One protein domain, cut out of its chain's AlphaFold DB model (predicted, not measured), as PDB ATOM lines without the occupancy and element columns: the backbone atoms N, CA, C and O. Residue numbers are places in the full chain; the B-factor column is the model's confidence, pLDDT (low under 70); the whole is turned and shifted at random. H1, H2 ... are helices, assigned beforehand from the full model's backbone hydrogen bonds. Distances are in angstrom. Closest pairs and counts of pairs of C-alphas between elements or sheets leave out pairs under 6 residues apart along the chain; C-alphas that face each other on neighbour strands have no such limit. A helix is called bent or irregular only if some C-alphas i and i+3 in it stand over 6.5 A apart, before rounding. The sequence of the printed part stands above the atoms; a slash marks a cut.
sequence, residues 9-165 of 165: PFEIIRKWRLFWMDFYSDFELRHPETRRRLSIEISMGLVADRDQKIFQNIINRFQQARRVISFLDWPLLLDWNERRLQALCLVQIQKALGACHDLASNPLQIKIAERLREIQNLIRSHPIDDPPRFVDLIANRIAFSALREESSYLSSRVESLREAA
ATOM      1  N   PRO A   9     139.357 217.292 186.225       68.06
ATOM      2  CA  PRO A   9     138.432 216.254 186.679       68.06
ATOM      3  C   PRO A   9     137.443 215.794 185.601       68.06
ATOM      4  O   PRO A   9     137.166 214.605 185.492       68.06
ATOM      5  N   PHE A  10     136.960 216.709 184.754       72.19
ATOM      6  CA  PHE A  10     136.058 216.387 183.644       72.19
ATOM      7  C   PHE A  10     136.713 215.504 182.574       72.19
ATOM      8  O   PHE A  10     136.082 214.567 182.093       72.19
ATOM      9  N   GLU A  11     137.982 215.751 182.247       66.88
ATOM     10  CA  GLU A  11     138.751 214.929 181.305       66.88
ATOM     11  C   GLU A  11     139.068 213.554 181.895       66.88
ATOM     12  O   GLU A  11     138.979 212.540 181.205       66.88
ATOM     13  N   ILE A  12     139.362 213.490 183.195       68.06
ATOM     14  CA  ILE A  12     139.541 212.226 183.915       68.06
ATOM     15  C   ILE A  12     138.236 211.415 183.890       68.06
ATOM     16  O   ILE A  12     138.253 210.240 183.527       68.06
ATOM     17  N   ILE A  13     137.096 212.037 184.203       72.44
ATOM     18  CA  ILE A  13     135.773 211.393 184.166       72.44
ATOM     19  C   ILE A  13     135.421 210.944 182.745       72.44
ATOM     20  O   ILE A  13     134.930 209.832 182.564       72.44
ATOM     21  N   ARG A  14     135.698 211.768 181.726       67.88
ATOM     22  CA  ARG A  14     135.491 211.407 180.319       67.88
ATOM     23  C   ARG A  14     136.324 210.183 179.940       67.88
ATOM     24  O   ARG A  14     135.767 209.237 179.395       67.88
ATOM     25  N   LYS A  15     137.614 210.156 180.283       69.44
ATOM     26  CA  LYS A  15     138.510 209.009 180.040       69.44
ATOM     27  C   LYS A  15     138.045 207.745 180.760       69.44
ATOM     28  O   LYS A  15     138.055 206.673 180.164       69.44
ATOM     29  N   TRP A  16     137.574 207.866 181.999       70.38
ATOM     30  CA  TRP A  16     136.983 206.747 182.740       70.38
ATOM     31  C   TRP A  16     135.674 206.255 182.126       70.38
ATOM     32  O   TRP A  16     135.442 205.052 182.055       70.38
ATOM     33  N   ARG A  17     134.820 207.162 181.650       68.25
ATOM     34  CA  ARG A  17     133.580 206.802 180.958       68.25
ATOM     35  C   ARG A  17     133.868 206.098 179.634       68.25
ATOM     36  O   ARG A  17     133.214 205.104 179.340       68.25
ATOM     37  N   LEU A  18     134.848 206.582 178.871       65.25
ATOM     38  CA  LEU A  18     135.327 205.934 177.649       65.25
ATOM     39  C   LEU A  18     135.860 204.531 177.958       65.25
ATOM     40  O   LEU A  18     135.425 203.570 177.336       65.25
ATOM     41  N   PHE A  19     136.681 204.393 179.005       70.12
ATOM     42  CA  PHE A  19     137.161 203.093 179.473       70.12
ATOM     43  C   PHE A  19     136.011 202.124 179.792       70.12
ATOM     44  O   PHE A  19     136.047 200.976 179.358       70.12
ATOM     45  N   TRP A  20     134.979 202.588 180.504       67.50
ATOM     46  CA  TRP A  20     133.812 201.775 180.859       67.50
ATOM     47  C   TRP A  20     132.925 201.399 179.669       67.50
ATOM     48  O   TRP A  20     132.438 200.271 179.624       67.50
ATOM     49  N   MET A  21     132.698 202.304 178.712       66.62
ATOM     50  CA  MET A  21     131.916 201.978 177.510       66.62
ATOM     51  C   MET A  21     132.662 200.986 176.610       66.62
ATOM     52  O   MET A  21     132.058 200.030 176.125       66.62
ATOM     53  N   ASP A  22     133.977 201.151 176.465       67.75
ATOM     54  CA  ASP A  22     134.821 200.250 175.675       67.75
ATOM     55  C   ASP A  22     134.943 198.856 176.319       67.75
ATOM     56  O   ASP A  22     135.117 197.855 175.623       67.75
ATOM     57  N   PHE A  23     134.769 198.766 177.641       73.19
ATOM     58  CA  PHE A  23     134.781 197.502 178.380       73.19
ATOM     59  C   PHE A  23     133.664 196.540 177.942       73.19
ATOM     60  O   PHE A  23     133.847 195.324 177.937       73.19
ATOM     61  N   TYR A  24     132.510 197.063 177.510       70.81
ATOM     62  CA  TYR A  24     131.448 196.228 176.940       70.81
ATOM     63  C   TYR A  24     131.891 195.583 175.619       70.81
ATOM     64  O   TYR A  24     131.689 194.385 175.409       70.81
ATOM     65  N   SER A  25     132.563 196.349 174.754       74.25
ATOM     66  CA  SER A  25     133.120 195.837 173.499       74.25
ATOM     67  C   SER A  25     134.215 194.792 173.724       74.25
ATOM     68  O   SER A  25     134.302 193.839 172.949       74.25
ATOM     69  N   ASP A  26     135.005 194.914 174.796       82.38
ATOM     70  CA  ASP A  26     135.981 193.887 175.186       82.38
ATOM     71  C   ASP A  26     135.277 192.547 175.470       82.38
ATOM     72  O   ASP A  26     135.726 191.487 175.022       82.38
ATOM     73  N   PHE A  27     134.126 192.571 176.152       82.56
ATOM     74  CA  PHE A  27     133.369 191.354 176.436       82.56
ATOM     75  C   PHE A  27     132.762 190.705 175.199       82.56
ATOM     76  O   PHE A  27     132.722 189.476 175.141       82.56
ATOM     77  N   GLU A  28     132.337 191.462 174.189       82.56
ATOM     78  CA  GLU A  28     131.835 190.871 172.940       82.56
ATOM     79  C   GLU A  28     132.882 189.965 172.268       82.56
ATOM     80  O   GLU A  28     132.539 188.940 171.663       82.56
ATOM     81  N   LEU A  29     134.171 190.283 172.438       86.31
ATOM     82  CA  LEU A  29     135.289 189.516 171.885       86.31
ATOM     83  C   LEU A  29     135.485 188.156 172.542       86.31
ATOM     84  O   LEU A  29     136.280 187.367 172.040       86.31
ATOM     85  N   ARG A  30     134.776 187.817 173.622       86.44
ATOM     86  CA  ARG A  30     134.875 186.492 174.253       86.44
ATOM     87  C   ARG A  30     134.292 185.372 173.385       86.44
ATOM     88  O   ARG A  30     134.661 184.205 173.558       86.44
ATOM     89  N   HIS A  31     133.439 185.721 172.421       88.19
ATOM     90  CA  HIS A  31     132.786 184.781 171.516       88.19
ATOM     91  C   HIS A  31     133.602 184.574 170.225       88.19
ATOM     92  O   HIS A  31     133.986 185.548 169.572       88.19
ATOM     93  N   PRO A  32     133.863 183.316 169.815       86.12
ATOM     94  CA  PRO A  32     134.661 183.022 168.621       86.12
ATOM     95  C   PRO A  32     134.021 183.533 167.327       86.12
ATOM     96  O   PRO A  32     134.729 183.976 166.426       86.12
ATOM     97  N   GLU A  33     132.693 183.516 167.244       86.19
ATOM     98  CA  GLU A  33     131.928 184.018 166.097       86.19
ATOM     99  C   GLU A  33     132.152 185.516 165.890       86.19
ATOM    100  O   GLU A  33     132.490 185.942 164.785       86.19
ATOM    101  N   THR A  34     132.066 186.300 166.970       87.19
ATOM    102  CA  THR A  34     132.343 187.738 166.947       87.19
ATOM    103  C   THR A  34     133.768 188.001 166.481       87.19
ATOM    104  O   THR A  34     133.972 188.752 165.533       87.19
ATOM    105  N   ARG A  35     134.769 187.326 167.060       87.69
ATOM    106  CA  ARG A  35     136.174 187.488 166.641       87.69
ATOM    107  C   ARG A  35     136.391 187.157 165.170       87.69
ATOM    108  O   ARG A  35     137.109 187.875 164.476       87.69
ATOM    109  N   ARG A  36     135.744 186.099 164.673       85.19
ATOM    110  CA  ARG A  36     135.808 185.719 163.260       85.19
ATOM    111  C   ARG A  36     135.192 186.794 162.369       85.19
ATOM    112  O   ARG A  36     135.843 187.193 161.407       85.19
ATOM    113  N   ARG A  37     133.999 187.297 162.701       86.19
ATOM    114  CA  ARG A  37     133.352 188.397 161.965       86.19
ATOM    115  C   ARG A  37     134.274 189.614 161.881       86.19
ATOM    116  O   ARG A  37     134.544 190.104 160.793       86.19
ATOM    117  N   LEU A  38     134.844 190.016 163.013       85.31
ATOM    118  CA  LEU A  38     135.742 191.169 163.096       85.31
ATOM    119  C   LEU A  38     137.044 190.966 162.316       85.31
ATOM    120  O   LEU A  38     137.531 191.900 161.687       85.31
ATOM    121  N   SER A  39     137.600 189.749 162.307       83.25
ATOM    122  CA  SER A  39     138.771 189.440 161.476       83.25
ATOM    123  C   SER A  39     138.482 189.629 159.981       83.25
ATOM    124  O   SER A  39     139.331 190.141 159.252       83.25
ATOM    125  N   ILE A  40     137.275 189.262 159.535       83.81
ATOM    126  CA  ILE A  40     136.826 189.428 158.147       83.81
ATOM    127  C   ILE A  40     136.615 190.910 157.831       83.81
ATOM    128  O   ILE A  40     137.130 191.377 156.822       83.81
ATOM    129  N   GLU A  41     135.925 191.652 158.705       82.94
ATOM    130  CA  GLU A  41     135.707 193.100 158.555       82.94
ATOM    131  C   GLU A  41     137.032 193.853 158.368       82.94
ATOM    132  O   GLU A  41     137.164 194.655 157.442       82.94
ATOM    133  N   ILE A  42     138.034 193.549 159.204       82.56
ATOM    134  CA  ILE A  42     139.375 194.131 159.084       82.56
ATOM    135  C   ILE A  42     139.992 193.750 157.738       82.56
ATOM    136  O   ILE A  42     140.465 194.632 157.030       82.56
ATOM    137  N   SER A  43     139.951 192.465 157.368       80.50
ATOM    138  CA  SER A  43     140.579 191.949 156.144       80.50
ATOM    139  C   SER A  43     139.986 192.562 154.870       80.50
ATOM    140  O   SER A  43     140.721 192.873 153.939       80.50
ATOM    141  N   MET A  44     138.667 192.776 154.831       80.06
ATOM    142  CA  MET A  44     137.971 193.409 153.702       80.06
ATOM    143  C   MET A  44     138.287 194.901 153.557       80.06
ATOM    144  O   MET A  44     138.108 195.467 152.483       80.06
ATOM    145  N   GLY A  45     138.708 195.558 154.639       70.94
ATOM    146  CA  GLY A  45     139.037 196.979 154.645       70.94
ATOM    147  C   GLY A  45     140.469 197.307 154.222       70.94
ATOM    148  O   GLY A  45     140.789 198.487 154.111       70.94
ATOM    149  N   LEU A  46     141.329 196.305 154.018       67.75
ATOM    150  CA  LEU A  46     142.750 196.506 153.737       67.75
ATOM    151  C   LEU A  46     142.981 196.965 152.301       67.75
ATOM    152  O   LEU A  46     142.606 196.275 151.358       67.75
ATOM    153  N   VAL A  47     143.648 198.111 152.150       57.34
ATOM    154  CA  VAL A  47     143.972 198.691 150.836       57.34
ATOM    155  C   VAL A  47     145.490 198.716 150.571       57.34
ATOM    156  O   VAL A  47     145.897 198.905 149.430       57.34
ATOM    157  N   ALA A  48     146.356 198.492 151.574       56.88
ATOM    158  CA  ALA A  48     147.812 198.642 151.415       56.88
ATOM    159  C   ALA A  48     148.677 197.593 152.151       56.88
ATOM    160  O   ALA A  48     148.484 197.335 153.341       56.88
ATOM    161  N   ASP A  49     149.722 197.102 151.468       59.50
ATOM    162  CA  ASP A  49     150.691 196.089 151.946       59.50
ATOM    163  C   ASP A  49     151.500 196.507 153.188       59.50
ATOM    164  O   ASP A  49     151.929 195.664 153.976       59.50
ATOM    165  N   ARG A  50     151.724 197.812 153.414       59.44
ATOM    166  CA  ARG A  50     152.632 198.289 154.483       59.44
ATOM    167  C   ARG A  50     152.170 197.949 155.899       59.44
ATOM    168  O   ARG A  50     153.007 197.776 156.779       59.44
ATOM    169  N   ASP A  51     150.868 197.841 156.115       62.03
ATOM    170  CA  ASP A  51     150.295 197.578 157.437       62.03
ATOM    171  C   ASP A  51     149.906 196.091 157.604       62.03
ATOM    172  O   ASP A  51     149.471 195.666 158.678       62.03
ATOM    173  N   GLN A  52     150.128 195.266 156.570       66.69
ATOM    174  CA  GLN A  52     149.728 193.858 156.512       66.69
ATOM    175  C   GLN A  52     150.267 193.045 157.694       66.69
ATOM    176  O   GLN A  52     149.571 192.171 158.191       66.69
ATOM    177  N   LYS A  53     151.457 193.366 158.220       67.31
ATOM    178  CA  LYS A  53     152.038 192.680 159.388       67.31
ATOM    179  C   LYS A  53     151.241 192.912 160.682       67.31
ATOM    180  O   LYS A  53     151.028 191.968 161.440       67.31
ATOM    181  N   ILE A  54     150.782 194.143 160.932       66.62
ATOM    182  CA  ILE A  54     149.954 194.478 162.106       66.62
ATOM    183  C   ILE A  54     148.611 193.753 161.992       66.62
ATOM    184  O   ILE A  54     148.172 193.092 162.933       66.62
ATOM    185  N   PHE A  55     148.002 193.807 160.806       70.88
ATOM    186  CA  PHE A  55     146.729 193.148 160.531       70.88
ATOM    187  C   PHE A  55     146.822 191.623 160.607       70.88
ATOM    188  O   PHE A  55     145.971 190.991 161.229       70.88
ATOM    189  N   GLN A  56     147.880 191.024 160.059       72.19
ATOM    190  CA  GLN A  56     148.091 189.581 160.090       72.19
ATOM    191  C   GLN A  56     148.258 189.076 161.523       72.19
ATOM    192  O   GLN A  56     147.712 188.030 161.862       72.19
ATOM    193  N   ASN A  57     148.934 189.828 162.396       73.94
ATOM    194  CA  ASN A  57     149.043 189.475 163.812       73.94
ATOM    195  C   ASN A  57     147.673 189.457 164.510       73.94
ATOM    196  O   ASN A  57     147.389 188.539 165.281       73.94
ATOM    197  N   ILE A  58     146.801 190.423 164.209       73.62
ATOM    198  CA  ILE A  58     145.431 190.485 164.749       73.62
ATOM    199  C   ILE A  58     144.595 189.311 164.240       73.62
ATOM    200  O   ILE A  58     143.976 188.593 165.026       73.62
ATOM    201  N   ILE A  59     144.614 189.089 162.924       75.81
ATOM    202  CA  ILE A  59     143.873 188.013 162.263       75.81
ATOM    203  C   ILE A  59     144.319 186.655 162.810       75.81
ATOM    204  O   ILE A  59     143.475 185.854 163.211       75.81
ATOM    205  N   ASN A  60     145.630 186.415 162.903       78.62
ATOM    206  CA  ASN A  60     146.188 185.172 163.430       78.62
ATOM    207  C   ASN A  60     145.713 184.912 164.866       78.62
ATOM    208  O   ASN A  60     145.276 183.801 165.169       78.62
ATOM    209  N   ARG A  61     145.718 185.929 165.740       72.69
ATOM    210  CA  ARG A  61     145.233 185.799 167.127       72.69
ATOM    211  C   ARG A  61     143.743 185.463 167.195       72.69
ATOM    212  O   ARG A  61     143.353 184.566 167.943       72.69
ATOM    213  N   PHE A  62     142.908 186.110 166.379       78.75
ATOM    214  CA  PHE A  62     141.470 185.812 166.324       78.75
ATOM    215  C   PHE A  62     141.178 184.415 165.770       78.75
ATOM    216  O   PHE A  62     140.291 183.731 166.283       78.75
ATOM    217  N   GLN A  63     141.940 183.961 164.771       71.94
ATOM    218  CA  GLN A  63     141.793 182.634 164.164       71.94
ATOM    219  C   GLN A  63     142.279 181.493 165.073       71.94
ATOM    220  O   GLN A  63     141.712 180.397 165.045       71.94
ATOM    221  N   GLN A  64     143.303 181.734 165.895       70.56
ATOM    222  CA  GLN A  64     143.816 180.760 166.865       70.56
ATOM    223  C   GLN A  64     142.843 180.541 168.041       70.56
ATOM    224  O   GLN A  64     142.791 179.456 168.625       70.56
ATOM    225  N   ALA A  65     142.002 181.528 168.352       66.06
ATOM    226  CA  ALA A  65     141.065 181.498 169.469       66.06
ATOM    227  C   ALA A  65     139.748 180.764 169.146       66.06
ATOM    228  O   ALA A  65     138.686 181.377 169.012       66.06
ATOM    229  N   ARG A  66     139.786 179.429 169.063       66.56
ATOM    230  CA  ARG A  66     138.601 178.594 168.752       66.56
ATOM    231  C   ARG A  66     137.623 178.386 169.916       66.56
ATOM    232  O   ARG A  66     136.572 177.785 169.719       66.56
ATOM    233  N   ARG A  67     137.960 178.836 171.127       78.62
ATOM    234  CA  ARG A  67     137.174 178.591 172.348       78.62
ATOM    235  C   ARG A  67     136.604 179.878 172.926       78.62
ATOM    236  O   ARG A  67     137.145 180.959 172.699       78.62
ATOM    237  N   VAL A  68     135.509 179.754 173.671       81.56
ATOM    238  CA  VAL A  68     135.017 180.844 174.520       81.56
ATOM    239  C   VAL A  68     136.060 181.117 175.597       81.56
ATOM    240  O   VAL A  68     136.660 180.189 176.136       81.56
ATOM    241  N   ILE A  69     136.290 182.395 175.854       82.38
ATOM    242  CA  ILE A  69     137.295 182.879 176.796       82.38
ATOM    243  C   ILE A  69     136.596 183.296 178.083       82.38
ATOM    244  O   ILE A  69     135.437 183.724 178.046       82.38
ATOM    245  N   SER A  70     137.270 183.117 179.217       81.12
ATOM    246  CA  SER A  70     136.691 183.426 180.516       81.12
ATOM    247  C   SER A  70     136.530 184.933 180.697       81.12
ATOM    248  O   SER A  70     137.248 185.739 180.108       81.12
ATOM    249  N   PHE A  71     135.621 185.328 181.588       73.81
ATOM    250  CA  PHE A  71     135.510 186.719 182.030       73.81
ATOM    251  C   PHE A  71     136.782 187.204 182.753       73.81
ATOM    252  O   PHE A  71     137.049 188.401 182.793       73.81
ATOM    253  N   LEU A  72     137.563 186.277 183.319       82.12
ATOM    254  CA  LEU A  72     138.810 186.571 184.027       82.12
ATOM    255  C   LEU A  72     139.970 186.907 183.082       82.12
ATOM    256  O   LEU A  72     140.939 187.523 183.515       82.12
ATOM    257  N   ASP A  73     139.848 186.583 181.795       83.38
ATOM    258  CA  ASP A  73     140.877 186.844 180.782       83.38
ATOM    259  C   ASP A  73     140.735 188.250 180.170       83.38
ATOM    260  O   ASP A  73     141.097 188.500 179.019       83.38
ATOM    261  N   TRP A  74     140.194 189.201 180.928       82.75
ATOM    262  CA  TRP A  74     139.966 190.566 180.463       82.75
ATOM    263  C   TRP A  74     141.229 191.294 179.952       82.75
ATOM    264  O   TRP A  74     141.068 192.091 179.030       82.75
ATOM    265  N   PRO A  75     142.482 191.020 180.398       84.81
ATOM    266  CA  PRO A  75     143.664 191.622 179.773       84.81
ATOM    267  C   PRO A  75     143.882 191.139 178.333       84.81
ATOM    268  O   PRO A  75     144.325 191.909 177.486       84.81
ATOM    269  N   LEU A  76     143.541 189.877 178.045       84.88
ATOM    270  CA  LEU A  76     143.587 189.324 176.691       84.88
ATOM    271  C   LEU A  76     142.490 189.945 175.817       84.88
ATOM    272  O   LEU A  76     142.751 190.307 174.673       84.88
ATOM    273  N   LEU A  77     141.280 190.097 176.365       86.75
ATOM    274  CA  LEU A  77     140.177 190.774 175.674       86.75
ATOM    275  C   LEU A  77     140.526 192.238 175.365       86.75
ATOM    276  O   LEU A  77     140.272 192.700 174.254       86.75
ATOM    277  N   LEU A  78     141.173 192.928 176.309       86.75
ATOM    278  CA  LEU A  78     141.660 194.295 176.145       86.75
ATOM    279  C   LEU A  78     142.736 194.395 175.054       86.75
ATOM    280  O   LEU A  78     142.614 195.239 174.171       86.75
ATOM    281  N   ASP A  79     143.757 193.528 175.073       87.38
ATOM    282  CA  ASP A  79     144.782 193.456 174.011       87.38
ATOM    283  C   ASP A  79     144.126 193.322 172.633       87.38
ATOM    284  O   ASP A  79     144.397 194.077 171.695       87.38
ATOM    285  N   TRP A  80     143.204 192.374 172.520       87.19
ATOM    286  CA  TRP A  80     142.489 192.093 171.287       87.19
ATOM    287  C   TRP A  80     141.656 193.263 170.795       87.19
ATOM    288  O   TRP A  80     141.668 193.551 169.593       87.19
ATOM    289  N   ASN A  81     140.955 193.947 171.696       88.19
ATOM    290  CA  ASN A  81     140.168 195.102 171.312       88.19
ATOM    291  C   ASN A  81     141.056 196.281 170.915       88.19
ATOM    292  O   ASN A  81     140.801 196.891 169.884       88.19
ATOM    293  N   GLU A  82     142.136 196.570 171.645       87.19
ATOM    294  CA  GLU A  82     143.016 197.689 171.291       87.19
ATOM    295  C   GLU A  82     143.658 197.500 169.923       87.19
ATOM    296  O   GLU A  82     143.636 198.415 169.092       87.19
ATOM    297  N   ARG A  83     144.147 196.294 169.622       86.06
ATOM    298  CA  ARG A  83     144.686 196.020 168.288       86.06
ATOM    299  C   ARG A  83     143.607 196.137 167.210       86.06
ATOM    300  O   ARG A  83     143.864 196.718 166.157       86.06
ATOM    301  N   ARG A  84     142.395 195.631 167.465       86.62
ATOM    302  CA  ARG A  84     141.248 195.778 166.553       86.62
ATOM    303  C   ARG A  84     140.915 197.252 166.308       86.62
ATOM    304  O   ARG A  84     140.712 197.636 165.161       86.62
ATOM    305  N   LEU A  85     140.857 198.072 167.352       87.00
ATOM    306  CA  LEU A  85     140.541 199.497 167.253       87.00
ATOM    307  C   LEU A  85     141.620 200.260 166.479       87.00
ATOM    308  O   LEU A  85     141.282 201.082 165.628       87.00
ATOM    309  N   GLN A  86     142.903 199.961 166.713       86.56
ATOM    310  CA  GLN A  86     143.999 200.506 165.905       86.56
ATOM    311  C   GLN A  86     143.855 200.102 164.429       86.56
ATOM    312  O   GLN A  86     143.938 200.956 163.549       86.56
ATOM    313  N   ALA A  87     143.567 198.827 164.155       85.75
ATOM    314  CA  ALA A  87     143.354 198.323 162.803       85.75
ATOM    315  C   ALA A  87     142.193 199.027 162.079       85.75
ATOM    316  O   ALA A  87     142.363 199.494 160.952       85.75
ATOM    317  N   LEU A  88     141.031 199.142 162.724       86.44
ATOM    318  CA  LEU A  88     139.864 199.812 162.146       86.44
ATOM    319  C   LEU A  88     140.125 201.297 161.882       86.44
ATOM    320  O   LEU A  88     139.758 201.799 160.822       86.44
ATOM    321  N   CYS A  89     140.804 201.982 162.803       88.44
ATOM    322  CA  CYS A  89     141.181 203.381 162.626       88.44
ATOM    323  C   CYS A  89     142.117 203.563 161.421       88.44
ATOM    324  O   CYS A  89     141.882 204.431 160.583       88.44
ATOM    325  N   LEU A  90     143.131 202.703 161.263       87.88
ATOM    326  CA  LEU A  90     144.028 202.746 160.104       87.88
ATOM    327  C   LEU A  90     143.283 202.502 158.785       87.88
ATOM    328  O   LEU A  90     143.510 203.236 157.824       87.88
ATOM    329  N   VAL A  91     142.372 201.524 158.746       87.19
ATOM    330  CA  VAL A  91     141.506 201.259 157.583       87.19
ATOM    331  C   VAL A  91     140.652 202.480 157.243       87.19
ATOM    332  O   VAL A  91     140.574 202.882 156.083       87.19
ATOM    333  N   GLN A  92     140.025 203.093 158.247       89.25
ATOM    334  CA  GLN A  92     139.203 204.285 158.068       89.25
ATOM    335  C   GLN A  92     140.021 205.451 157.501       89.25
ATOM    336  O   GLN A  92     139.623 206.052 156.505       89.25
ATOM    337  N   ILE A  93     141.194 205.718 158.080       90.88
ATOM    338  CA  ILE A  93     142.110 206.753 157.596       90.88
ATOM    339  C   ILE A  93     142.524 206.480 156.144       90.88
ATOM    340  O   ILE A  93     142.506 207.395 155.325       90.88
ATOM    341  N   GLN A  94     142.867 205.236 155.794       88.06
ATOM    342  CA  GLN A  94     143.239 204.874 154.421       88.06
ATOM    343  C   GLN A  94     142.101 205.139 153.427       88.06
ATOM    344  O   GLN A  94     142.341 205.725 152.373       88.06
ATOM    345  N   LYS A  95     140.861 204.769 153.773       87.12
ATOM    346  CA  LYS A  95     139.679 205.047 152.941       87.12
ATOM    347  C   LYS A  95     139.456 206.548 152.750       87.12
ATOM    348  O   LYS A  95     139.266 206.993 151.621       87.12
ATOM    349  N   ALA A  96     139.536 207.325 153.830       89.12
ATOM    350  CA  ALA A  96     139.372 208.776 153.778       89.12
ATOM    351  C   ALA A  96     140.472 209.452 152.945       89.12
ATOM    352  O   ALA A  96     140.183 210.336 152.143       89.12
ATOM    353  N   LEU A  97     141.727 209.008 153.074       89.06
ATOM    354  CA  LEU A  97     142.836 209.496 152.248       89.06
ATOM    355  C   LEU A  97     142.656 209.152 150.765       89.06
ATOM    356  O   LEU A  97     142.984 209.982 149.921       89.06
ATOM    357  N   GLY A  98     142.113 207.970 150.453       85.00
ATOM    358  CA  GLY A  98     141.722 207.607 149.089       85.00
ATOM    359  C   GLY A  98     140.690 208.583 148.521       85.00
ATOM    360  O   GLY A  98     140.912 209.150 147.458       85.00
ATOM    361  N   ALA A  99     139.630 208.871 149.280       83.44
ATOM    362  CA  ALA A  99     138.588 209.820 148.876       83.44
ATOM    363  C   ALA A  99     139.083 211.276 148.763       83.44
ATOM    364  O   ALA A  99     138.557 212.047 147.964       83.44
ATOM    365  N   CYS A 100     140.108 211.669 149.527       82.88
ATOM    366  CA  CYS A 100     140.743 212.983 149.376       82.88
ATOM    367  C   CYS A 100     141.491 213.121 148.043       82.88
ATOM    368  O   CYS A 100     141.689 214.240 147.570       82.88
ATOM    369  N   HIS A 101     141.949 212.014 147.450       71.56
ATOM    370  CA  HIS A 101     142.729 212.068 146.217       71.56
ATOM    371  C   HIS A 101     141.880 212.498 145.014       71.56
ATOM    372  O   HIS A 101     142.395 213.179 144.126       71.56
ATOM    373  N   ASP A 102     140.583 212.180 145.044       66.62
ATOM    374  CA  ASP A 102     139.610 212.460 143.983       66.62
ATOM    375  C   ASP A 102     139.259 213.958 143.848       66.62
ATOM    376  O   ASP A 102     138.678 214.376 142.850       66.62
ATOM    377  N   LEU A 103     139.621 214.786 144.835       62.38
ATOM    378  CA  LEU A 103     139.184 216.184 144.965       62.38
ATOM    379  C   LEU A 103     140.354 217.140 145.294       62.38
ATOM    380  O   LEU A 103     140.179 218.188 145.918       62.38
ATOM    381  N   ALA A 104     141.564 216.795 144.837       64.38
ATOM    382  CA  ALA A 104     142.851 217.414 145.194       64.38
ATOM    383  C   ALA A 104     142.977 218.950 145.008       64.38
ATOM    384  O   ALA A 104     143.988 219.532 145.400       64.38
ATOM    385  N   SER A 105     141.980 219.624 144.433       70.31
ATOM    386  CA  SER A 105     141.915 221.079 144.272       70.31
ATOM    387  C   SER A 105     141.353 221.831 145.491       70.31
ATOM    388  O   SER A 105     141.499 223.052 145.549       70.31
ATOM    389  N   ASN A 106     140.740 221.158 146.475       82.25
ATOM    390  CA  ASN A 106     140.157 221.816 147.652       82.25
ATOM    391  C   ASN A 106     141.192 222.021 148.790       82.25
ATOM    392  O   ASN A 106     141.639 221.041 149.396       82.25
ATOM    393  N   PRO A 107     141.524 223.272 149.183       84.31
ATOM    394  CA  PRO A 107     142.517 223.552 150.229       84.31
ATOM    395  C   PRO A 107     142.190 222.947 151.601       84.31
ATOM    396  O   PRO A 107     143.097 222.605 152.361       84.31
ATOM    397  N   LEU A 108     140.903 222.817 151.946       84.50
ATOM    398  CA  LEU A 108     140.487 222.219 153.217       84.50
ATOM    399  C   LEU A 108     140.750 220.713 153.235       84.50
ATOM    400  O   LEU A 108     141.169 220.184 154.262       84.50
ATOM    401  N   GLN A 109     140.568 220.026 152.107       83.81
ATOM    402  CA  GLN A 109     140.842 218.592 152.018       83.81
ATOM    403  C   GLN A 109     142.331 218.277 152.076       83.81
ATOM    404  O   GLN A 109     142.701 217.275 152.679       83.81
ATOM    405  N   ILE A 110     143.188 219.146 151.528       86.12
ATOM    406  CA  ILE A 110     144.645 219.008 151.665       86.12
ATOM    407  C   ILE A 110     145.024 218.986 153.150       86.12
ATOM    408  O   ILE A 110     145.690 218.052 153.596       86.12
ATOM    409  N   LYS A 111     144.510 219.939 153.939       89.69
ATOM    410  CA  LYS A 111     144.753 219.996 155.391       89.69
ATOM    411  C   LYS A 111     144.195 218.783 156.133       89.69
ATOM    412  O   LYS A 111     144.844 218.259 157.036       89.69
ATOM    413  N   ILE A 112     142.998 218.322 155.761       90.62
ATOM    414  CA  ILE A 112     142.413 217.108 156.345       90.62
ATOM    415  C   ILE A 112     143.300 215.894 156.038       90.62
ATOM    416  O   ILE A 112     143.604 215.117 156.941       90.62
ATOM    417  N   ALA A 113     143.769 215.750 154.799       90.38
ATOM    418  CA  ALA A 113     144.641 214.656 154.389       90.38
ATOM    419  C   ALA A 113     146.002 214.695 155.104       90.38
ATOM    420  O   ALA A 113     146.504 213.653 155.522       90.38
ATOM    421  N   GLU A 114     146.597 215.876 155.284       92.38
ATOM    422  CA  GLU A 114     147.812 216.058 156.087       92.38
ATOM    423  C   GLU A 114     147.599 215.583 157.526       92.38
ATOM    424  O   GLU A 114     148.335 214.714 157.999       92.38
ATOM    425  N   ARG A 115     146.531 216.050 158.182       94.25
ATOM    426  CA  ARG A 115     146.228 215.665 159.563       94.25
ATOM    427  C   ARG A 115     145.933 214.170 159.709       94.25
ATOM    428  O   ARG A 115     146.400 213.532 160.648       94.25
ATOM    429  N   LEU A 116     145.219 213.578 158.756       93.25
ATOM    430  CA  LEU A 116     144.973 212.135 158.720       93.25
ATOM    431  C   LEU A 116     146.279 211.330 158.582       93.25
ATOM    432  O   LEU A 116     146.434 210.302 159.245       93.25
ATOM    433  N   ARG A 117     147.249 211.801 157.783       93.19
ATOM    434  CA  ARG A 117     148.584 211.177 157.690       93.19
ATOM    435  C   ARG A 117     149.378 211.318 158.987       93.19
ATOM    436  O   ARG A 117     150.050 210.366 159.379       93.19
ATOM    437  N   GLU A 118     149.292 212.460 159.669       94.00
ATOM    438  CA  GLU A 118     149.910 212.642 160.990       94.00
ATOM    439  C   GLU A 118     149.361 211.634 162.004       94.00
ATOM    440  O   GLU A 118     150.138 210.924 162.640       94.00
ATOM    441  N   ILE A 119     148.032 211.512 162.103       92.25
ATOM    442  CA  ILE A 119     147.377 210.542 162.990       92.25
ATOM    443  C   ILE A 119     147.819 209.116 162.640       92.25
ATOM    444  O   ILE A 119     148.193 208.348 163.527       92.25
ATOM    445  N   GLN A 120     147.845 208.767 161.349       91.19
ATOM    446  CA  GLN A 120     148.318 207.460 160.886       91.19
ATOM    447  C   GLN A 120     149.758 207.177 161.340       91.19
ATOM    448  O   GLN A 120     150.054 206.080 161.817       91.19
ATOM    449  N   ASN A 121     150.656 208.154 161.214       90.50
ATOM    450  CA  ASN A 121     152.051 208.013 161.627       90.50
ATOM    451  C   ASN A 121     152.193 207.898 163.152       90.50
ATOM    452  O   ASN A 121     152.985 207.082 163.625       90.50
ATOM    453  N   LEU A 122     151.395 208.643 163.923       90.69
ATOM    454  CA  LEU A 122     151.369 208.543 165.384       90.69
ATOM    455  C   LEU A 122     150.957 207.140 165.842       90.69
ATOM    456  O   LEU A 122     151.664 206.542 166.654       90.69
ATOM    457  N   ILE A 123     149.889 206.580 165.267       87.56
ATOM    458  CA  ILE A 123     149.444 205.204 165.547       87.56
ATOM    459  C   ILE A 123     150.547 204.196 165.199       87.56
ATOM    460  O   ILE A 123     150.858 203.318 165.999       87.56
ATOM    461  N   ARG A 124     151.196 204.347 164.039       82.94
ATOM    462  CA  ARG A 124     152.293 203.459 163.612       82.94
ATOM    463  C   ARG A 124     153.523 203.520 164.512       82.94
ATOM    464  O   ARG A 124     154.195 202.508 164.676       82.94
ATOM    465  N   SER A 125     153.831 204.687 165.070       86.31
ATOM    466  CA  SER A 125     154.989 204.862 165.956       86.31
ATOM    467  C   SER A 125     154.821 204.216 167.338       86.31
ATOM    468  O   SER A 125     155.809 204.065 168.047       86.31
ATOM    469  N   HIS A 126     153.605 203.785 167.696       85.69
ATOM    470  CA  HIS A 126     153.289 203.154 168.982       85.69
ATOM    471  C   HIS A 126     152.577 201.802 168.775       85.69
ATOM    472  O   HIS A 126     151.385 201.659 169.079       85.69
ATOM    473  N   PRO A 127     153.274 200.795 168.221       81.75
ATOM    474  CA  PRO A 127     152.707 199.463 168.082       81.75
ATOM    475  C   PRO A 127     152.470 198.825 169.457       81.75
ATOM    476  O   PRO A 127     153.212 199.053 170.408       81.75
ATOM    477  N   ILE A 128     151.444 197.978 169.552       83.38
ATOM    478  CA  ILE A 128     151.214 197.158 170.746       83.38
ATOM    479  C   ILE A 128     152.193 195.974 170.722       83.38
ATOM    480  O   ILE A 128     152.081 195.098 169.851       83.38
ATOM    481  N   ASP A 129     153.116 195.950 171.686       82.88
ATOM    482  CA  ASP A 129     154.139 194.911 171.874       82.88
ATOM    483  C   ASP A 129     153.559 193.494 171.993       82.88
ATOM    484  O   ASP A 129     152.377 193.305 172.295       82.88
ATOM    485  N   ASP A 130     154.394 192.477 171.755       81.12
ATOM    486  CA  ASP A 130     154.028 191.067 171.912       81.12
ATOM    487  C   ASP A 130     155.029 190.315 172.818       81.12
ATOM    488  O   ASP A 130     156.159 190.074 172.383       81.12
ATOM    489  N   PRO A 131     154.653 189.928 174.059       81.12
ATOM    490  CA  PRO A 131     153.363 190.164 174.722       81.12
ATOM    491  C   PRO A 131     153.222 191.603 175.267       81.12
ATOM    492  O   PRO A 131     154.209 192.184 175.725       81.12
ATOM    493  N   PRO A 132     152.005 192.179 175.289       85.44
ATOM    494  CA  PRO A 132     151.793 193.533 175.793       85.44
ATOM    495  C   PRO A 132     151.810 193.587 177.322       85.44
ATOM    496  O   PRO A 132     151.316 192.682 178.003       85.44
ATOM    497  N   ARG A 133     152.301 194.697 177.883       88.06
ATOM    498  CA  ARG A 133     152.113 194.992 179.309       88.06
ATOM    499  C   ARG A 133     150.758 195.651 179.520       88.06
ATOM    500  O   ARG A 133     150.336 196.516 178.759       88.06
ATOM    501  N   PHE A 134     150.096 195.283 180.610       83.69
ATOM    502  CA  PHE A 134     148.753 195.768 180.913       83.69
ATOM    503  C   PHE A 134     148.664 197.300 181.051       83.69
ATOM    504  O   PHE A 134     147.738 197.924 180.537       83.69
ATOM    505  N   VAL A 135     149.655 197.917 181.702       84.50
ATOM    506  CA  VAL A 135     149.712 199.379 181.873       84.50
ATOM    507  C   VAL A 135     149.810 200.089 180.520       84.50
ATOM    508  O   VAL A 135     149.142 201.102 180.313       84.50
ATOM    509  N   ASP A 136     150.560 199.515 179.578       84.31
ATOM    510  CA  ASP A 136     150.731 200.073 178.236       84.31
ATOM    511  C   ASP A 136     149.435 199.963 177.421       84.31
ATOM    512  O   ASP A 136     149.108 200.870 176.660       84.31
ATOM    513  N   LEU A 137     148.629 198.912 177.628       85.44
ATOM    514  CA  LEU A 137     147.296 198.796 177.020       85.44
ATOM    515  C   LEU A 137     146.340 199.893 177.509       85.44
ATOM    516  O   LEU A 137     145.638 200.492 176.697       85.44
ATOM    517  N   ILE A 138     146.333 200.199 178.812       82.50
ATOM    518  CA  ILE A 138     145.518 201.301 179.349       82.50
ATOM    519  C   ILE A 138     146.007 202.647 178.804       82.50
ATOM    520  O   ILE A 138     145.197 203.473 178.375       82.50
ATOM    521  N   ALA A 139     147.323 202.872 178.816       82.56
ATOM    522  CA  ALA A 139     147.918 204.103 178.310       82.56
ATOM    523  C   ALA A 139     147.574 204.312 176.827       82.56
ATOM    524  O   ALA A 139     147.116 205.393 176.449       82.56
ATOM    525  N   ASN A 140     147.690 203.255 176.018       83.25
ATOM    526  CA  ASN A 140     147.289 203.252 174.616       83.25
ATOM    527  C   ASN A 140     145.799 203.552 174.455       83.25
ATOM    528  O   ASN A 140     145.447 204.434 173.675       83.25
ATOM    529  N   ARG A 141     144.916 202.897 175.218       83.50
ATOM    530  CA  ARG A 141     143.466 203.143 175.141       83.50
ATOM    531  C   ARG A 141     143.135 204.621 175.349       83.50
ATOM    532  O   ARG A 141     142.379 205.195 174.567       83.50
ATOM    533  N   ILE A 142     143.729 205.246 176.366       79.56
ATOM    534  CA  ILE A 142     143.502 206.661 176.685       79.56
ATOM    535  C   ILE A 142     144.077 207.574 175.596       79.56
ATOM    536  O   ILE A 142     143.389 208.486 175.140       79.56
ATOM    537  N   ALA A 143     145.326 207.343 175.180       80.75
ATOM    538  CA  ALA A 143     146.006 208.193 174.207       80.75
ATOM    539  C   ALA A 143     145.365 208.107 172.812       80.75
ATOM    540  O   ALA A 143     145.134 209.127 172.162       80.75
ATOM    541  N   PHE A 144     145.024 206.896 172.365       84.38
ATOM    542  CA  PHE A 144     144.472 206.659 171.035       84.38
ATOM    543  C   PHE A 144     142.973 206.924 170.933       84.38
ATOM    544  O   PHE A 144     142.494 207.135 169.824       84.38
ATOM    545  N   SER A 145     142.227 206.973 172.040       83.62
ATOM    546  CA  SER A 145     140.798 207.314 172.006       83.62
ATOM    547  C   SER A 145     140.544 208.676 171.345       83.62
ATOM    548  O   SER A 145     139.747 208.753 170.411       83.62
ATOM    549  N   ALA A 146     141.293 209.714 171.733       82.88
ATOM    550  CA  ALA A 146     141.166 211.046 171.136       82.88
ATOM    551  C   ALA A 146     141.517 211.051 169.637       82.88
ATOM    552  O   ALA A 146     140.810 211.649 168.828       82.88
ATOM    553  N   LEU A 147     142.574 210.329 169.251       86.56
ATOM    554  CA  LEU A 147     142.993 210.206 167.851       86.56
ATOM    555  C   LEU A 147     141.947 209.477 166.996       86.56
ATOM    556  O   LEU A 147     141.725 209.849 165.845       86.56
ATOM    557  N   ARG A 148     141.269 208.467 167.557       88.38
ATOM    558  CA  ARG A 148     140.167 207.765 166.886       88.38
ATOM    559  C   ARG A 148     138.977 208.693 166.661       88.38
ATOM    560  O   ARG A 148     138.484 208.759 165.536       88.38
ATOM    561  N   GLU A 149     138.554 209.437 167.683       87.62
ATOM    562  CA  GLU A 149     137.474 210.428 167.559       87.62
ATOM    563  C   GLU A 149     137.800 211.484 166.492       87.62
ATOM    564  O   GLU A 149     136.978 211.749 165.613       87.62
ATOM    565  N   GLU A 150     139.024 212.024 166.511       89.69
ATOM    566  CA  GLU A 150     139.490 212.996 165.519       89.69
ATOM    567  C   GLU A 150     139.493 212.399 164.104       89.69
ATOM    568  O   GLU A 150     138.944 212.998 163.179       89.69
ATOM    569  N   SER A 151     140.041 211.192 163.925       91.38
ATOM    570  CA  SER A 151     140.070 210.517 162.619       91.38
ATOM    571  C   SER A 151     138.667 210.268 162.056       91.38
ATOM    572  O   SER A 151     138.445 210.413 160.850       91.38
ATOM    573  N   SER A 152     137.709 209.955 162.932       91.12
ATOM    574  CA  SER A 152     136.315 209.733 162.564       91.12
ATOM    575  C   SER A 152     135.632 211.022 162.131       91.12
ATOM    576  O   SER A 152     135.036 211.080 161.054       91.12
ATOM    577  N   TYR A 153     135.818 212.092 162.909       93.50
ATOM    578  CA  TYR A 153     135.354 213.422 162.541       93.50
ATOM    579  C   TYR A 153     135.911 213.856 161.180       93.50
ATOM    580  O   TYR A 153     135.149 214.225 160.289       93.50
ATOM    581  N   LEU A 154     137.225 213.754 160.979       92.19
ATOM    582  CA  LEU A 154     137.871 214.142 159.726       92.19
ATOM    583  C   LEU A 154     137.374 213.317 158.535       92.19
ATOM    584  O   LEU A 154     137.095 213.888 157.485       92.19
ATOM    585  N   SER A 155     137.182 212.009 158.709       89.62
ATOM    586  CA  SER A 155     136.640 211.129 157.665       89.62
ATOM    587  C   SER A 155     135.222 211.536 157.255       89.62
ATOM    588  O   SER A 155     134.957 211.693 156.065       89.62
ATOM    589  N   SER A 156     134.344 211.827 158.223       92.44
ATOM    590  CA  SER A 156     132.990 212.325 157.935       92.44
ATOM    591  C   SER A 156     133.003 213.657 157.174       92.44
ATOM    592  O   SER A 156     132.177 213.890 156.295       92.44
ATOM    593  N   ARG A 157     133.985 214.532 157.447       90.88
ATOM    594  CA  ARG A 157     134.147 215.798 156.718       90.88
ATOM    595  C   ARG A 157     134.590 215.597 155.278       90.88
ATOM    596  O   ARG A 157     134.130 216.341 154.416       90.88
ATOM    597  N   VAL A 158     135.448 214.616 155.007       87.50
ATOM    598  CA  VAL A 158     135.824 214.257 153.631       87.50
ATOM    599  C   VAL A 158     134.595 213.791 152.853       87.50
ATOM    600  O   VAL A 158     134.383 214.257 151.737       87.50
ATOM    601  N   GLU A 159     133.759 212.944 153.456       86.25
ATOM    602  CA  GLU A 159     132.506 212.476 152.846       86.25
ATOM    603  C   GLU A 159     131.546 213.635 152.557       86.25
ATOM    604  O   GLU A 159     131.113 213.789 151.417       86.25
ATOM    605  N   SER A 160     131.304 214.528 153.526       87.25
ATOM    606  CA  SER A 160     130.446 215.704 153.307       87.25
ATOM    607  C   SER A 160     130.959 216.619 152.188       87.25
ATOM    608  O   SER A 160     130.172 217.180 151.433       87.25
ATOM    609  N   LEU A 161     132.280 216.798 152.079       84.38
ATOM    610  CA  LEU A 161     132.875 217.611 151.014       84.38
ATOM    611  C   LEU A 161     132.751 216.946 149.642       84.38
ATOM    612  O   LEU A 161     132.671 217.653 148.644       84.38
ATOM    613  N   ARG A 162     132.738 215.613 149.593       81.69
ATOM    614  CA  ARG A 162     132.519 214.853 148.363       81.69
ATOM    615  C   ARG A 162     131.066 214.915 147.903       81.69
ATOM    616  O   ARG A 162     130.833 215.011 146.711       81.69
ATOM    617  N   GLU A 163     130.110 214.862 148.824       83.38
ATOM    618  CA  GLU A 163     128.681 214.995 148.499       83.38
ATOM    619  C   GLU A 163     128.308 216.404 148.016       83.38
ATOM    620  O   GLU A 163     127.324 216.572 147.300       83.38
ATOM    621  N   ALA A 164     129.082 217.417 148.413       78.56
ATOM    622  CA  ALA A 164     128.862 218.812 148.041       78.56
ATOM    623  C   ALA A 164     129.565 219.251 146.738       78.56
ATOM    624  O   ALA A 164     129.369 220.395 146.326       78.56
ATOM    625  N   ALA A 165     130.404 218.396 146.140       71.38
ATOM    626  CA  ALA A 165     131.186 218.664 144.927       71.38
ATOM    627  C   ALA A 165     130.527 218.049 143.685       71.38
ATOM    628  O   ALA A 165     130.569 218.716 142.626       71.38
TER     629      ALA A 165
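What this domain is: This is residues 9 to 165 of the 165 residues of an uncharacterized protein of Deltaproteobacteria bacterium CG11_big_fil_rev_8_21_14_0_20_45_16 (UniProt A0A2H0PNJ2). One long helix, H4, runs through the middle, with the helical hairpin of H2 and H3 packed on one side of it and the hairpin of H5 and H6 on the opposite side; H1 crosses H4 and H6 nearly at right angles. H2 to H6 form an up-and-down bundle, each running against the one before it in the chain. The printed part has 157 residues with six named helices, H1 to H6 in order, and no named strand: all helix. It is compact, with a radius of gyration of the C-alphas of 16.6 A and spans of 52 by 40 by 26 A.

How they stand to each other: H4, residues 71 to 101, is the hub, touching five other helices. H6, residues 134 to 163, touches it at a shallow tilt of 29 degrees, the same way; their closest C-alphas, of Ala 96 and Ser 155, are 5.3 A apart. H5, residues 107 to 125, makes a hairpin with H4, which touches it with residues 86 to 100 alone, closest at the C-alphas of Leu 97 and Ala 113, 5.9 A. H5 and H6 are also a hairpin, at a shallow tilt of 21 degrees. H2, residues 32 to 44, and H3, residues 49 to 64, form a hairpin at a shallow tilt of 14 degrees, with the C-alphas of Ser 39 and Ile 59 closest at 5.4 A. H3 and H4 are a hairpin too, closest at the C-alphas of Phe 55 and Ala 87, 6.6 A. H2 and H3 are both apart from H5 and H6. H1, residues 9 to 28, touches H4 with residues 23 to 27 alone, about perpendicular at 78 degrees; the C-alphas of Asp 26 and Leu 77 are closest at 5.2 A. Every O i to N i+4 pair is within hydrogen-bond range in H2 and H5; the others have 14 of 16 in H1, 10 of 12 in H3, 25 of 27 in H4 and 24 of 26 in H6.

Where its parts are: H4 runs 44.5 A from C-alpha 71 at (135.510, 186.719, 182.030) to C-alpha 101 at (142.729, 212.068, 146.217), with a kink of 36 degrees near residue 78. H4 and H3 are irregular: C-alphas 72 and 75 are 8.2 A apart, and C-alphas 50 and 53 are 7.5 A apart. H6 spans 42.7 A, H1 29.6 A and H5 27.4 A. H1 begins at C-alpha 9, (138.432, 216.254, 186.679).

The domain as a whole: The C-alphas of Leu 72 and Ser 105, 52.7 A apart, are the two farthest apart. The printed part has no cut and no long link. Mean pLDDT of the printed part is 81.0; 24 residues are under 70, among them residues 46 to 54 and 102 to 104.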